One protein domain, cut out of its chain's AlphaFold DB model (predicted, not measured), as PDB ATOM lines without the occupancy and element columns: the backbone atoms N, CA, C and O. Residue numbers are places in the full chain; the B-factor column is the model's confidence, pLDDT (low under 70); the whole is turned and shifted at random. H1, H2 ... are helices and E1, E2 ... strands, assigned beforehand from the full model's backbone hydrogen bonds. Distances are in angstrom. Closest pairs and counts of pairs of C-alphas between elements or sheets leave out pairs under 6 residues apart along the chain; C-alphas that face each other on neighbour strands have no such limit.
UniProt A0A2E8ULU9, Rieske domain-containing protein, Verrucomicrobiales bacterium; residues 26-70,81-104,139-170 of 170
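What this domain is: This is residues 26 to 70, 81 to 104 and 139 to 170 of the 170 residues of the protein "Rieske domain-containing protein" of Verrucomicrobiales bacterium (UniProt A0A2E8ULU9). Two small sheets, E2 E3 E4 and E1 E5, together make a small, imperfectly closed barrel, with E1 beside E2 and E5 nearest E4. The E2 and E3 hairpin runs out as a long arm whose tip, residues 49 to 54, sticks out; H1 packs on E5, and loops within residues 95 to 104 and 157 to 170 extend beyond the ends of E4 and E5. The printed part has 101 residues in the order E1 E2 E3 E4 H1 E5, mostly strand, with 47 residues in named elements, under half. Both sheets are antiparallel; the whole is only just compact, close to loose, with a radius of gyration of the C-alphas of 15.3 A and spans of 49 by 33 by 22 A.

Where its parts are: E1, residues 26 to 30, begins at C-alpha 26 (206.768, 118.418, 254.886). E2, residues 40 to 49, is 28.2 A long; E3, residues 54 to 67, is 37.0 A long and bends by 50 degrees at residue 60. E4 is residues 89 to 94, 17.0 A, and H1 residues 144 to 150. E5, residues 152 to 156, ends at C-alpha 156 (205.810, 122.598, 259.343).

How they stand to each other: The strongly twisted sheet runs E2 E3 E4. N 42 and O 62 are 2.9 A apart in the E2 and E3 hairpin; N 65 and O 91 are 2.9 A apart between E3 and E4. E1 and E5 are antiparallel at 150 degrees, with N 28 and O 153 at 2.9 A. The closest C-alphas of E1 and E2, Leu 28 and Val 42, are 6.5 A apart; those of E4 and E5, Ala 92 and Val 155, 7.3 A. E3 and E5 are apart. The closest C-alphas of H1 and E5, Leu 147 and Val 153, are 5.6 A apart; H1 only grazes the sheet E2 E3 E4. In H1 every O i to N i+4 pair is within hydrogen-bond range.

The domain as a whole: The C-alphas of Trp 52 and Ser 81, the two farthest apart, are 51.9 A apart. Residues 71 to 80 and 105 to 138 are not printed, with C-alpha gaps of 16.3 A and 12.9 A. Of the links printed whole, none is long. The model's pLDDT is under 70 at residues 68 to 70 and 81 to 88.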
ATOM      1  N   THR A  26     206.840 119.794 255.389       92.19
ATOM      2  CA  THR A  26     206.768 118.418 254.886       92.19
ATOM      3  C   THR A  26     205.435 118.216 254.181       92.19
ATOM      4  O   THR A  26     204.387 118.550 254.732       92.19
ATOM      5  N   ARG A  27     205.459 117.664 252.967       94.06
ATOM      6  CA  ARG A  27     204.246 117.309 252.220       94.06
ATOM      7  C   ARG A  27     203.568 116.109 252.875       94.06
ATOM      8  O   ARG A  27     204.178 115.045 252.946       94.06
ATOM      9  N   LEU A  28     202.321 116.269 253.312       94.25
ATOM     10  CA  LEU A  28     201.580 115.228 254.032       94.25
ATOM     11  C   LEU A  28     200.427 114.629 253.221       94.25
ATOM     12  O   LEU A  28     200.249 113.416 253.235       94.25
ATOM     13  N   ALA A  29     199.655 115.443 252.502       94.50
ATOM     14  CA  ALA A  29     198.468 114.971 251.780       94.50
ATOM     15  C   ALA A  29     198.125 115.873 250.587       94.50
ATOM     16  O   ALA A  29     198.708 116.947 250.417       94.50
ATOM     17  N   ASN A  30     197.161 115.454 249.765       93.56
ATOM     18  CA  ASN A  30     196.451 116.352 248.860       93.56
ATOM     19  C   ASN A  30     195.089 116.721 249.462       93.56
ATOM     20  O   ASN A  30     194.440 115.899 250.102       93.56
ATOM     21  N   LEU A  31     194.626 117.945 249.215       89.19
ATOM     22  CA  LEU A  31     193.334 118.442 249.680       89.19
ATOM     23  C   LEU A  31     192.163 117.554 249.226       89.19
ATOM     24  O   LEU A  31     191.186 117.390 249.953       89.19
ATOM     25  N   LYS A  32     192.265 116.956 248.033       88.56
ATOM     26  CA  LYS A  32     191.238 116.061 247.479       88.56
ATOM     27  C   LYS A  32     191.083 114.761 248.268       88.56
ATOM     28  O   LYS A  32     190.002 114.186 248.238       88.56
ATOM     29  N   ASP A  33     192.134 114.339 248.967       90.31
ATOM     30  CA  ASP A  33     192.143 113.112 249.766       90.31
ATOM     31  C   ASP A  33     191.561 113.342 251.174       90.31
ATOM     32  O   ASP A  33     191.337 112.390 251.918       90.31
ATOM     33  N   LEU A  34     191.317 114.604 251.551       90.75
ATOM     34  CA  LEU A  34     190.738 114.978 252.838       90.75
ATOM     35  C   LEU A  34     189.230 115.205 252.694       90.75
ATOM     36  O   LEU A  34     188.783 116.159 252.046       90.75
ATOM     37  N   GLU A  35     188.442 114.344 253.338       90.81
ATOM     38  CA  GLU A  35     186.998 114.530 253.471       90.81
ATOM     39  C   GLU A  35     186.697 115.675 254.461       90.81
ATOM     40  O   GLU A  35     187.220 115.669 255.580       90.81
ATOM     41  N   PRO A  36     185.850 116.660 254.101       89.75
ATOM     42  CA  PRO A  36     185.488 117.737 255.016       89.75
ATOM     43  C   PRO A  36     184.868 117.214 256.319       89.75
ATOM     44  O   PRO A  36     183.957 116.388 256.299       89.75
ATOM     45  N   GLY A  37     185.337 117.734 257.452       88.81
ATOM     46  CA  GLY A  37     184.833 117.402 258.785       88.81
ATOM     47  C   GLY A  37     185.359 116.093 259.378       88.81
ATOM     48  O   GLY A  37     185.028 115.797 260.522       88.81
ATOM     49  N   LYS A  38     186.183 115.323 258.652       92.62
ATOM     50  CA  LYS A  38     186.789 114.088 259.165       92.62
ATOM     51  C   LYS A  38     188.301 114.250 259.328       92.62
ATOM     52  O   LYS A  38     189.001 114.378 258.322       92.62
ATOM     53  N   PRO A  39     188.824 114.231 260.565       95.62
ATOM     54  CA  PRO A  39     190.259 114.248 260.792       95.62
ATOM     55  C   PRO A  39     190.943 113.016 260.193       95.62
ATOM     56  O   PRO A  39     190.498 111.885 260.391       95.62
ATOM     57  N   VAL A  40     192.068 113.229 259.518       97.06
ATOM     58  CA  VAL A  40     192.938 112.168 259.004       97.06
ATOM     59  C   VAL A  40     194.295 112.277 259.679       97.06
ATOM     60  O   VAL A  40     194.909 113.344 259.703       97.06
ATOM     61  N   MET A  41     194.778 111.168 260.230       97.25
ATOM     62  CA  MET A  41     196.113 111.099 260.812       97.25
ATOM     63  C   MET A  41     197.132 110.764 259.728       97.25
ATOM     64  O   MET A  41     197.001 109.751 259.044       97.25
ATOM     65  N   VAL A  42     198.180 111.575 259.618       97.00
ATOM     66  CA  VAL A  42     199.267 111.352 258.663       97.00
ATOM     67  C   VAL A  42     200.605 111.267 259.399       97.00
ATOM     68  O   VAL A  42     200.931 112.174 260.173       97.00
ATOM     69  N   PRO A  43     201.405 110.201 259.191       96.19
ATOM     70  CA  PRO A  43     202.750 110.129 259.742       96.19
ATOM     71  C   PRO A  43     203.665 111.148 259.053       96.19
ATOM     72  O   PRO A  43     203.671 111.287 257.833       96.19
ATOM     73  N   VAL A  44     204.488 111.830 259.842       93.44
ATOM     74  CA  VAL A  44     205.536 112.723 259.351       93.44
ATOM     75  C   VAL A  44     206.822 111.922 259.248       93.44
ATOM     76  O   VAL A  44     207.374 111.487 260.262       93.44
ATOM     77  N   VAL A  45     207.298 111.730 258.023       89.56
ATOM     78  CA  VAL A  45     208.594 111.108 257.737       89.56
ATOM     79  C   VAL A  45     209.594 112.215 257.448       89.56
ATOM     80  O   VAL A  45     209.343 113.070 256.603       89.56
ATOM     81  N   ALA A  46     210.720 112.208 258.153       82.88
ATOM     82  CA  ALA A  46     211.799 113.157 257.921       82.88
ATOM     83  C   ALA A  46     213.158 112.457 257.941       82.88
ATOM     84  O   ALA A  46     213.343 111.405 258.562       82.88
ATOM     85  N   GLU A  47     214.127 113.067 257.265       81.81
ATOM     86  CA  GLU A  47     215.506 112.604 257.291       81.81
ATOM     87  C   GLU A  47     216.159 112.982 258.625       81.81
ATOM     88  O   GLU A  47     216.322 114.155 258.966       81.81
ATOM     89  N   LYS A  48     216.594 111.974 259.376       74.38
ATOM     90  CA  LYS A  48     217.435 112.152 260.553       74.38
ATOM     91  C   LYS A  48     218.897 112.055 260.131       74.38
ATOM     92  O   LYS A  48     219.343 111.025 259.626       74.38
ATOM     93  N   ARG A  49     219.649 113.132 260.362       75.19
ATOM     94  CA  ARG A  49     221.105 113.166 260.172       75.19
ATOM     95  C   ARG A  49     221.806 113.217 261.512       75.19
ATOM     96  O   ARG A  49     221.599 114.151 262.283       75.19
ATOM     97  N   ASP A  50     222.668 112.243 261.759       76.56
ATOM     98  CA  ASP A  50     223.669 112.336 262.812       76.56
ATOM     99  C   ASP A  50     225.068 112.507 262.201       76.56
ATOM    100  O   ASP A  50     225.242 112.696 260.994       76.56
ATOM    101  N   LYS A  51     226.087 112.541 263.058       76.75
ATOM    102  CA  LYS A  51     227.464 112.822 262.648       76.75
ATOM    103  C   LYS A  51     228.089 111.711 261.769       76.75
ATOM    104  O   LYS A  51     229.111 111.985 261.146       76.75
ATOM    105  N   TRP A  52     227.505 110.510 261.689       77.38
ATOM    106  CA  TRP A  52     228.037 109.370 260.920       77.38
ATOM    107  C   TRP A  52     227.006 108.657 260.031       77.38
ATOM    108  O   TRP A  52     227.405 107.865 259.180       77.38
ATOM    109  N   SER A  53     225.709 108.936 260.173       76.56
ATOM    110  CA  SER A  53     224.644 108.263 259.431       76.56
ATOM    111  C   SER A  53     223.516 109.207 258.994       76.56
ATOM    112  O   SER A  53     223.292 110.283 259.560       76.56
ATOM    113  N   ARG A  54     222.820 108.799 257.930       78.44
ATOM    114  CA  ARG A  54     221.591 109.420 257.429       78.44
ATOM    115  C   ARG A  54     220.540 108.331 257.308       78.44
ATOM    116  O   ARG A  54     220.813 107.294 256.709       78.44
ATOM    117  N   SER A  55     219.366 108.567 257.868       75.88
ATOM    118  CA  SER A  55     218.254 107.620 257.814       75.88
ATOM    119  C   SER A  55     216.941 108.378 257.741       75.88
ATOM    120  O   SER A  55     216.746 109.330 258.496       75.88
ATOM    121  N   GLU A  56     216.033 107.935 256.885       82.00
ATOM    122  CA  GLU A  56     214.650 108.400 256.900       82.00
ATOM    123  C   GLU A  56     213.857 107.610 257.938       82.00
ATOM    124  O   GLU A  56     214.058 106.406 258.116       82.00
ATOM    125  N   GLY A  57     212.968 108.291 258.653       83.56
ATOM    126  CA  GLY A  57     212.120 107.646 259.644       83.56
ATOM    127  C   GLY A  57     210.927 108.501 260.031       83.56
ATOM    128  O   GLY A  57     210.898 109.708 259.793       83.56
ATOM    129  N   VAL A  58     209.935 107.861 260.645       88.88
ATOM    130  CA  VAL A  58     208.772 108.556 261.203       88.88
ATOM    131  C   VAL A  58     209.227 109.357 262.422       88.88
ATOM    132  O   VAL A  58     209.687 108.790 263.413       88.88
ATOM    133  N   VAL A  59     209.111 110.682 262.347       89.81
ATOM    134  CA  VAL A  59     209.466 111.603 263.441       89.81
ATOM    135  C   VAL A  59     208.263 112.000 264.295       89.81
ATOM    136  O   VAL A  59     208.440 112.466 265.422       89.81
ATOM    137  N   GLY A  60     207.049 111.776 263.787       91.94
ATOM    138  CA  GLY A  60     205.793 112.019 264.486       91.94
ATOM    139  C   GLY A  60     204.582 111.785 263.591       91.94
ATOM    140  O   GLY A  60     204.698 111.174 262.533       91.94
ATOM    141  N   ALA A  61     203.421 112.280 264.010       96.06
ATOM    142  CA  ALA A  61     202.195 112.263 263.221       96.06
ATOM    143  C   ALA A  61     201.378 113.536 263.467       96.06
ATOM    144  O   ALA A  61     201.496 114.167 264.526       96.06
ATOM    145  N   VAL A  62     200.553 113.890 262.488       97.81
ATOM    146  CA  VAL A  62     199.722 115.097 262.472       97.81
ATOM    147  C   VAL A  62     198.285 114.710 262.164       97.81
ATOM    148  O   VAL A  62     198.039 113.903 261.271       97.81
ATOM    149  N   TRP A  63     197.347 115.303 262.892       98.19
ATOM    150  CA  TRP A  63     195.937 115.313 262.532       98.19
ATOM    151  C   TRP A  63     195.686 116.429 261.525       98.19
ATOM    152  O   TRP A  63     195.919 117.591 261.843       98.19
ATOM    153  N   LEU A  64     195.224 116.081 260.329       97.38
ATOM    154  CA  LEU A  64     194.756 117.021 259.316       97.38
ATOM    155  C   LEU A  64     193.234 117.048 259.332       97.38
ATOM    156  O   LEU A  64     192.603 115.997 259.230       97.38
ATOM    157  N   LEU A  65     192.645 118.232 259.422       95.25
ATOM    158  CA  LEU A  65     191.203 118.419 259.353       95.25
ATOM    159  C   LEU A  65     190.886 119.448 258.277       95.25
ATOM    160  O   LEU A  65     191.288 120.603 258.369       95.25
ATOM    161  N   ARG A  66     190.140 119.024 257.258       92.88
ATOM    162  CA  ARG A  66     189.552 119.938 256.280       92.88
ATOM    163  C   ARG A  66     188.241 120.475 256.834       92.88
ATOM    164  O   ARG A  66     187.317 119.705 257.094       92.88
ATOM    165  N   GLU A  67     188.140 121.782 256.996       84.44
ATOM    166  CA  GLU A  67     186.905 122.433 257.404       84.44
ATOM    167  C   GLU A  67     185.967 122.577 256.207       84.44
ATOM    168  O   GLU A  67     186.362 122.979 255.111       84.44
ATOM    169  N   LYS A  68     184.692 122.242 256.415       66.94
ATOM    170  CA  LYS A  68     183.647 122.522 255.437       66.94
ATOM    171  C   LYS A  68     183.268 123.992 255.592       66.94
ATOM    172  O   LYS A  68     182.656 124.352 256.594       66.94
ATOM    173  N   LEU A  69     183.620 124.839 254.625       59.00
ATOM    174  CA  LEU A  69     183.140 126.221 254.603       59.00
ATOM    175  C   LEU A  69     181.642 126.244 254.280       59.00
ATOM    176  O   LEU A  69     181.234 126.438 253.138       59.00
ATOM    177  N   GLU A  70     180.802 126.049 255.289       45.53
ATOM    178  CA  GLU A  70     179.395 126.425 255.204       45.53
ATOM    179  C   GLU A  70     179.281 127.913 255.557       45.53
ATOM    180  O   GLU A  70     179.095 128.275 256.713       45.53
ATOM    181  N   SER A  81     185.998 139.308 247.591       48.88
ATOM    182  CA  SER A  81     187.268 138.779 248.095       48.88
ATOM    183  C   SER A  81     187.514 137.357 247.572       48.88
ATOM    184  O   SER A  81     186.659 136.483 247.725       48.88
ATOM    185  N   PRO A  82     188.718 137.048 247.055       48.97
ATOM    186  CA  PRO A  82     189.115 135.683 246.695       48.97
ATOM    187  C   PRO A  82     188.962 134.675 247.847       48.97
ATOM    188  O   PRO A  82     188.779 133.488 247.597       48.97
ATOM    189  N   ALA A  83     188.972 135.151 249.097       45.91
ATOM    190  CA  ALA A  83     188.700 134.373 250.306       45.91
ATOM    191  C   ALA A  83     187.233 133.902 250.437       45.91
ATOM    192  O   ALA A  83     186.964 132.910 251.111       45.91
ATOM    193  N   MET A  84     186.283 134.577 249.778       40.28
ATOM    194  CA  MET A  84     184.852 134.247 249.803       40.28
ATOM    195  C   MET A  84     184.471 133.184 248.755       40.28
ATOM    196  O   MET A  84     183.444 132.518 248.886       40.28
ATOM    197  N   LYS A  85     185.345 132.918 247.769       44.12
ATOM    198  CA  LYS A  85     185.259 131.736 246.894       44.12
ATOM    199  C   LYS A  85     185.821 130.504 247.607       44.12
ATOM    200  O   LYS A  85     186.856 129.992 247.208       44.12
ATOM    201  N   ALA A  86     185.136 130.076 248.670       47.19
ATOM    202  CA  ALA A  86     185.255 128.772 249.334       47.19
ATOM    203  C   ALA A  86     186.640 128.098 249.211       47.19
ATOM    204  O   ALA A  86     186.761 127.010 248.650       47.19
ATOM    205  N   ALA A  87     187.693 128.754 249.701       53.81
ATOM    206  CA  ALA A  87     188.994 128.113 249.810       53.81
ATOM    207  C   ALA A  87     188.912 127.119 250.971       53.81
ATOM    208  O   ALA A  87     188.824 127.533 252.122       53.81
ATOM    209  N   ASP A  88     188.868 125.821 250.672       68.00
ATOM    210  CA  ASP A  88     188.897 124.780 251.696       68.00
ATOM    211  C   ASP A  88     190.026 125.050 252.702       68.00
ATOM    212  O   ASP A  88     191.204 125.094 252.339       68.00
ATOM    213  N   HIS A  89     189.661 125.254 253.966       83.56
ATOM    214  CA  HIS A  89     190.624 125.487 255.032       83.56
ATOM    215  C   HIS A  89     191.068 124.145 255.615       83.56
ATOM    216  O   HIS A  89     190.243 123.260 255.847       83.56
ATOM    217  N   VAL A  90     192.371 123.978 255.839       92.44
ATOM    218  CA  VAL A  90     192.933 122.783 256.473       92.44
ATOM    219  C   VAL A  90     193.653 123.203 257.742       92.44
ATOM    220  O   VAL A  90     194.619 123.961 257.676       92.44
ATOM    221  N   THR A  91     193.212 122.676 258.880       95.38
ATOM    222  CA  THR A  91     193.920 122.786 260.154       95.38
ATOM    223  C   THR A  91     194.788 121.553 260.376       95.38
ATOM    224  O   THR A  91     194.453 120.436 259.968       95.38
ATOM    225  N   ALA A  92     195.939 121.759 261.012       97.44
ATOM    226  CA  ALA A  92     196.878 120.701 261.348       97.44
ATOM    227  C   ALA A  92     197.162 120.729 262.851       97.44
ATOM    228  O   ALA A  92     197.613 121.744 263.372       97.44
ATOM    229  N   PHE A  93     196.958 119.616 263.551       98.12
ATOM    230  CA  PHE A  93     197.272 119.493 264.973       98.12
ATOM    231  C   PHE A  93     198.307 118.404 265.231       98.12
ATOM    232  O   PHE A  93     198.283 117.323 264.642       98.12
ATOM    233  N   SER A  94     199.210 118.664 266.170       97.31
ATOM    234  CA  SER A  94     200.092 117.642 266.715       97.31
ATOM    235  C   SER A  94     199.281 116.524 267.370       97.31
ATOM    236  O   SER A  94     198.347 116.768 268.133       97.31
ATOM    237  N   THR A  95     199.701 115.282 267.143       97.88
ATOM    238  CA  THR A  95     199.186 114.105 267.863       97.88
ATOM    239  C   THR A  95     199.730 113.992 269.293       97.88
ATOM    240  O   THR A  95     199.393 113.060 270.018       97.88
ATOM    241  N   ILE A  96     200.588 114.921 269.724       97.94
ATOM    242  CA  ILE A  96     201.223 114.913 271.044       97.94
ATOM    243  C   ILE A  96     200.394 115.751 272.017       97.94
ATOM    244  O   ILE A  96     200.217 116.955 271.837       97.94
ATOM    245  N   CYS A  97     199.935 115.124 273.097       98.19
ATOM    246  CA  CYS A  97     199.162 115.787 274.135       98.19
ATOM    247  C   CYS A  97     200.025 116.834 274.869       98.19
ATOM    248  O   CYS A  97     201.075 116.473 275.418       98.19
ATOM    249  N   PRO A  98     199.571 118.097 274.996       97.94
ATOM    250  CA  PRO A  98     200.334 119.153 275.663       97.94
ATOM    251  C   PRO A  98     200.493 118.934 277.177       97.94
ATOM    252  O   PRO A  98     201.292 119.626 277.804       97.94
ATOM    253  N   HIS A  99     199.765 117.979 277.775       97.81
ATOM    254  CA  HIS A  99     199.920 117.600 279.179       97.81
ATOM    255  C   HIS A  99     201.294 116.956 279.428       97.81
ATOM    256  O   HIS A  99     202.204 117.623 279.909       97.81
ATOM    257  N   LEU A 100     201.469 115.684 279.059       97.31
ATOM    258  CA  LEU A 100     202.703 114.918 279.301       97.31
ATOM    259  C   LEU A 100     203.184 114.137 278.067       97.31
ATOM    260  O   LEU A 100     203.975 113.208 278.185       97.31
ATOM    261  N   GLY A 101     202.710 114.504 276.875       96.94
ATOM    262  CA  GLY A 101     203.255 113.995 275.616       96.94
ATOM    263  C   GLY A 101     202.716 112.646 275.139       96.94
ATOM    264  O   GLY A 101     203.249 112.100 274.176       96.94
ATOM    265  N   CYS A 102     201.673 112.109 275.776       97.69
ATOM    266  CA  CYS A 102     200.953 110.942 275.263       97.69
ATOM    267  C   CYS A 102     200.312 111.210 273.896       97.69
ATOM    268  O   CYS A 102     200.066 112.359 273.529       97.69
ATOM    269  N   PHE A 103     199.991 110.137 273.180       97.50
ATOM    270  CA  PHE A 103     199.286 110.204 271.908       97.50
ATOM    271  C   PHE A 103     197.823 110.648 272.092       97.50
ATOM    272  O   PHE A 103     197.132 110.148 272.983       97.50
ATOM    273  N   VAL A 104     197.368 111.589 271.266       98.38
ATOM    274  CA  VAL A 104     195.978 112.053 271.182       98.38
ATOM    275  C   VAL A 104     195.312 111.371 269.994       98.38
ATOM    276  O   VAL A 104     195.761 111.542 268.860       98.38
ATOM    277  N   GLU A 139     198.428 123.262 267.455       97.06
ATOM    278  CA  GLU A 139     198.275 123.613 266.039       97.06
ATOM    279  C   GLU A 139     199.635 123.843 265.360       97.06
ATOM    280  O   GLU A 139     200.523 124.481 265.942       97.06
ATOM    281  N   LEU A 140     199.772 123.315 264.146       96.69
ATOM    282  CA  LEU A 140     200.955 123.354 263.297       96.69
ATOM    283  C   LEU A 140     200.699 124.222 262.066       96.69
ATOM    284  O   LEU A 140     199.596 124.265 261.531       96.69
ATOM    285  N   GLU A 141     201.749 124.887 261.600       95.38
ATOM    286  CA  GLU A 141     201.678 125.794 260.457       95.38
ATOM    287  C   GLU A 141     201.483 125.006 259.150       95.38
ATOM    288  O   GLU A 141     202.268 124.102 258.842       95.38
ATOM    289  N   VAL A 142     200.442 125.361 258.390       94.31
ATOM    290  CA  VAL A 142     200.143 124.832 257.052       94.31
ATOM    291  C   VAL A 142     200.554 125.867 256.004       94.31
ATOM    292  O   VAL A 142     200.247 127.049 256.148       94.31
ATOM    293  N   ASP A 143     201.236 125.435 254.945       92.06
ATOM    294  CA  ASP A 143     201.635 126.312 253.840       92.06
ATOM    295  C   ASP A 143     200.404 126.691 252.996       92.06
ATOM    296  O   ASP A 143     199.892 125.892 252.202       92.06
ATOM    297  N   ALA A 144     199.915 127.918 253.188       87.69
ATOM    298  CA  ALA A 144     198.734 128.425 252.496       87.69
ATOM    299  C   ALA A 144     198.965 128.611 250.986       87.69
ATOM    300  O   ALA A 144     198.038 128.416 250.199       87.69
ATOM    301  N   ASP A 145     200.192 128.937 250.568       87.56
ATOM    302  CA  ASP A 145     200.526 129.158 249.160       87.56
ATOM    303  C   ASP A 145     200.479 127.840 248.385       87.56
ATOM    304  O   ASP A 145     199.875 127.765 247.311       87.56
ATOM    305  N   LYS A 146     201.067 126.770 248.936       86.94
ATOM    306  CA  LYS A 146     201.002 125.425 248.341       86.94
ATOM    307  C   LYS A 146     199.584 124.871 248.341       86.94
ATOM    308  O   LYS A 146     199.159 124.289 247.339       86.94
ATOM    309  N   LEU A 147     198.831 125.106 249.413       87.56
ATOM    310  CA  LEU A 147     197.435 124.698 249.480       87.56
ATOM    311  C   LEU A 147     196.601 125.384 248.386       87.56
ATOM    312  O   LEU A 147     195.873 124.706 247.666       87.56
ATOM    313  N   ALA A 148     196.752 126.699 248.203       85.06
ATOM    314  CA  ALA A 148     195.995 127.463 247.211       85.06
ATOM    315  C   ALA A 148     196.420 127.178 245.758       85.06
ATOM    316  O   ALA A 148     195.574 127.148 244.865       85.06
ATOM    317  N   GLN A 149     197.717 126.974 245.503       83.25
ATOM    318  CA  GLN A 149     198.248 126.813 244.143       83.25
ATOM    319  C   GLN A 149     198.146 125.377 243.615       83.25
ATOM    320  O   GLN A 149     197.774 125.178 242.459       83.25
ATOM    321  N   SER A 150     198.511 124.377 244.426       83.19
ATOM    322  CA  SER A 150     198.584 122.971 243.997       83.19
ATOM    323  C   SER A 150     197.585 122.055 244.706       83.19
ATOM    324  O   SER A 150     197.435 120.894 244.312       83.19
ATOM    325  N   GLY A 151     196.885 122.545 245.735       86.44
ATOM    326  CA  GLY A 151     196.047 121.707 246.592       86.44
ATOM    327  C   GLY A 151     196.868 120.733 247.437       86.44
ATOM    328  O   GLY A 151     196.336 119.726 247.896       86.44
ATOM    329  N   GLU A 152     198.170 120.966 247.599       90.88
ATOM    330  CA  GLU A 152     199.029 120.123 248.426       90.88
ATOM    331  C   GLU A 152     199.075 120.644 249.856       90.88
ATOM    332  O   GLU A 152     199.313 121.826 250.096       90.88
ATOM    333  N   VAL A 153     198.907 119.738 250.814       93.69
ATOM    334  CA  VAL A 153     198.983 120.050 252.237       93.69
ATOM    335  C   VAL A 153     200.416 119.843 252.698       93.69
ATOM    336  O   VAL A 153     200.900 118.713 252.823       93.69
ATOM    337  N   TRP A 154     201.091 120.956 252.950       94.50
ATOM    338  CA  TRP A 154     202.436 120.998 253.499       94.50
ATOM    339  C   TRP A 154     202.370 121.532 254.925       94.50
ATOM    340  O   TRP A 154     201.780 122.583 255.159       94.50
ATOM    341  N   VAL A 155     202.970 120.817 255.875       95.62
ATOM    342  CA  VAL A 155     202.931 121.176 257.300       95.62
ATOM    343  C   VAL A 155     204.340 121.327 257.842       95.62
ATOM    344  O   VAL A 155     205.199 120.470 257.627       95.62
ATOM    345  N   LYS A 156     204.579 122.406 258.582       95.12
ATOM    346  CA  LYS A 156     205.810 122.598 259.343       95.12
ATOM    347  C   LYS A 156     205.700 121.847 260.664       95.12
ATOM    348  O   LYS A 156     205.069 122.301 261.619       95.12
ATOM    349  N   TYR A 157     206.284 120.655 260.701       94.38
ATOM    350  CA  TYR A 157     206.198 119.793 261.871       94.38
ATOM    351  C   TYR A 157     207.129 120.274 262.985       94.38
ATOM    352  O   TYR A 157     208.346 120.159 262.881       94.38
ATOM    353  N   VAL A 158     206.549 120.753 264.084       93.88
ATOM    354  CA  VAL A 158     207.281 121.217 265.267       93.88
ATOM    355  C   VAL A 158     206.782 120.461 266.491       93.88
ATOM    356  O   VAL A 158     205.581 120.273 266.685       93.88
ATOM    357  N   ARG A 159     207.709 120.034 267.350       93.00
ATOM    358  CA  ARG A 159     207.372 119.530 268.684       93.00
ATOM    359  C   ARG A 159     207.452 120.675 269.675       93.00
ATOM    360  O   ARG A 159     208.349 121.504 269.595       93.00
ATOM    361  N   PHE A 160     206.540 120.692 270.636       95.69
ATOM    362  CA  PHE A 160     206.521 121.699 271.687       95.69
ATOM    363  C   PHE A 160     206.788 121.062 273.046       95.69
ATOM    364  O   PHE A 160     206.499 119.886 273.277       95.69
ATOM    365  N   LYS A 161     207.322 121.857 273.975       96.44
ATOM    366  CA  LYS A 161     207.469 121.468 275.376       96.44
ATOM    367  C   LYS A 161     206.089 121.198 275.979       96.44
ATOM    368  O   LYS A 161     205.143 121.965 275.769       96.44
ATOM    369  N   THR A 162     205.994 120.095 276.713       96.81
ATOM    370  CA  THR A 162     204.785 119.648 277.413       96.81
ATOM    371  C   THR A 162     204.716 120.260 278.812       96.81
ATOM    372  O   THR A 162     205.713 120.773 279.322       96.81
ATOM    373  N   ASN A 163     203.548 120.187 279.448       96.38
ATOM    374  CA  ASN A 163     203.281 120.719 280.785       96.38
ATOM    375  C   ASN A 163     203.549 122.233 280.924       96.38
ATOM    376  O   ASN A 163     203.949 122.726 281.978       96.38
ATOM    377  N   THR A 164     203.350 122.989 279.841       95.44
ATOM    378  CA  THR A 164     203.440 124.455 279.833       95.44
ATOM    379  C   THR A 164     202.206 125.048 279.171       95.44
ATOM    380  O   THR A 164     201.743 124.556 278.143       95.44
ATOM    381  N   SER A 165     201.696 126.156 279.703       95.44
ATOM    382  CA  SER A 165     200.571 126.871 279.082       95.44
ATOM    383  C   SER A 165     200.953 127.562 277.768       95.44
ATOM    384  O   SER A 165     200.113 127.776 276.901       95.44
ATOM    385  N   LYS A 166     202.240 127.881 277.581       95.56
ATOM    386  CA  LYS A 166     202.774 128.503 276.360       95.56
ATOM    387  C   LYS A 166     203.297 127.452 275.384       95.56
ATOM    388  O   LYS A 166     204.041 126.570 275.817       95.56
ATOM    389  N   LYS A 167     202.993 127.611 274.089       94.12
ATOM    390  CA  LYS A 167     203.585 126.842 272.979       94.12
ATOM    391  C   LYS A 167     205.053 127.244 272.799       94.12
ATOM    392  O   LYS A 167     205.351 128.295 272.241       94.12
ATOM    393  N   ILE A 168     205.967 126.434 273.328       95.19
ATOM    394  CA  ILE A 168     207.419 126.654 273.244       95.19
ATOM    395  C   ILE A 168     208.011 125.500 272.430       95.19
ATOM    396  O   ILE A 168     207.881 124.368 272.898       95.19
ATOM    397  N   PRO A 169     208.630 125.739 271.259       93.81
ATOM    398  CA  PRO A 169     209.308 124.689 270.496       93.81
ATOM    399  C   PRO A 169     210.335 123.923 271.353       93.81
ATOM    400  O   PRO A 169     210.982 124.514 272.229       93.81
ATOM    401  N   ALA A 170     210.397 122.602 271.170       86.25
ATOM    402  CA  ALA A 170     211.171 121.660 271.984       86.25
ATOM    403  C   ALA A 170     212.558 121.368 271.412       86.25
ATOM    404  O   ALA A 170     212.648 121.120 270.193       86.25
TER     405      ALA A 170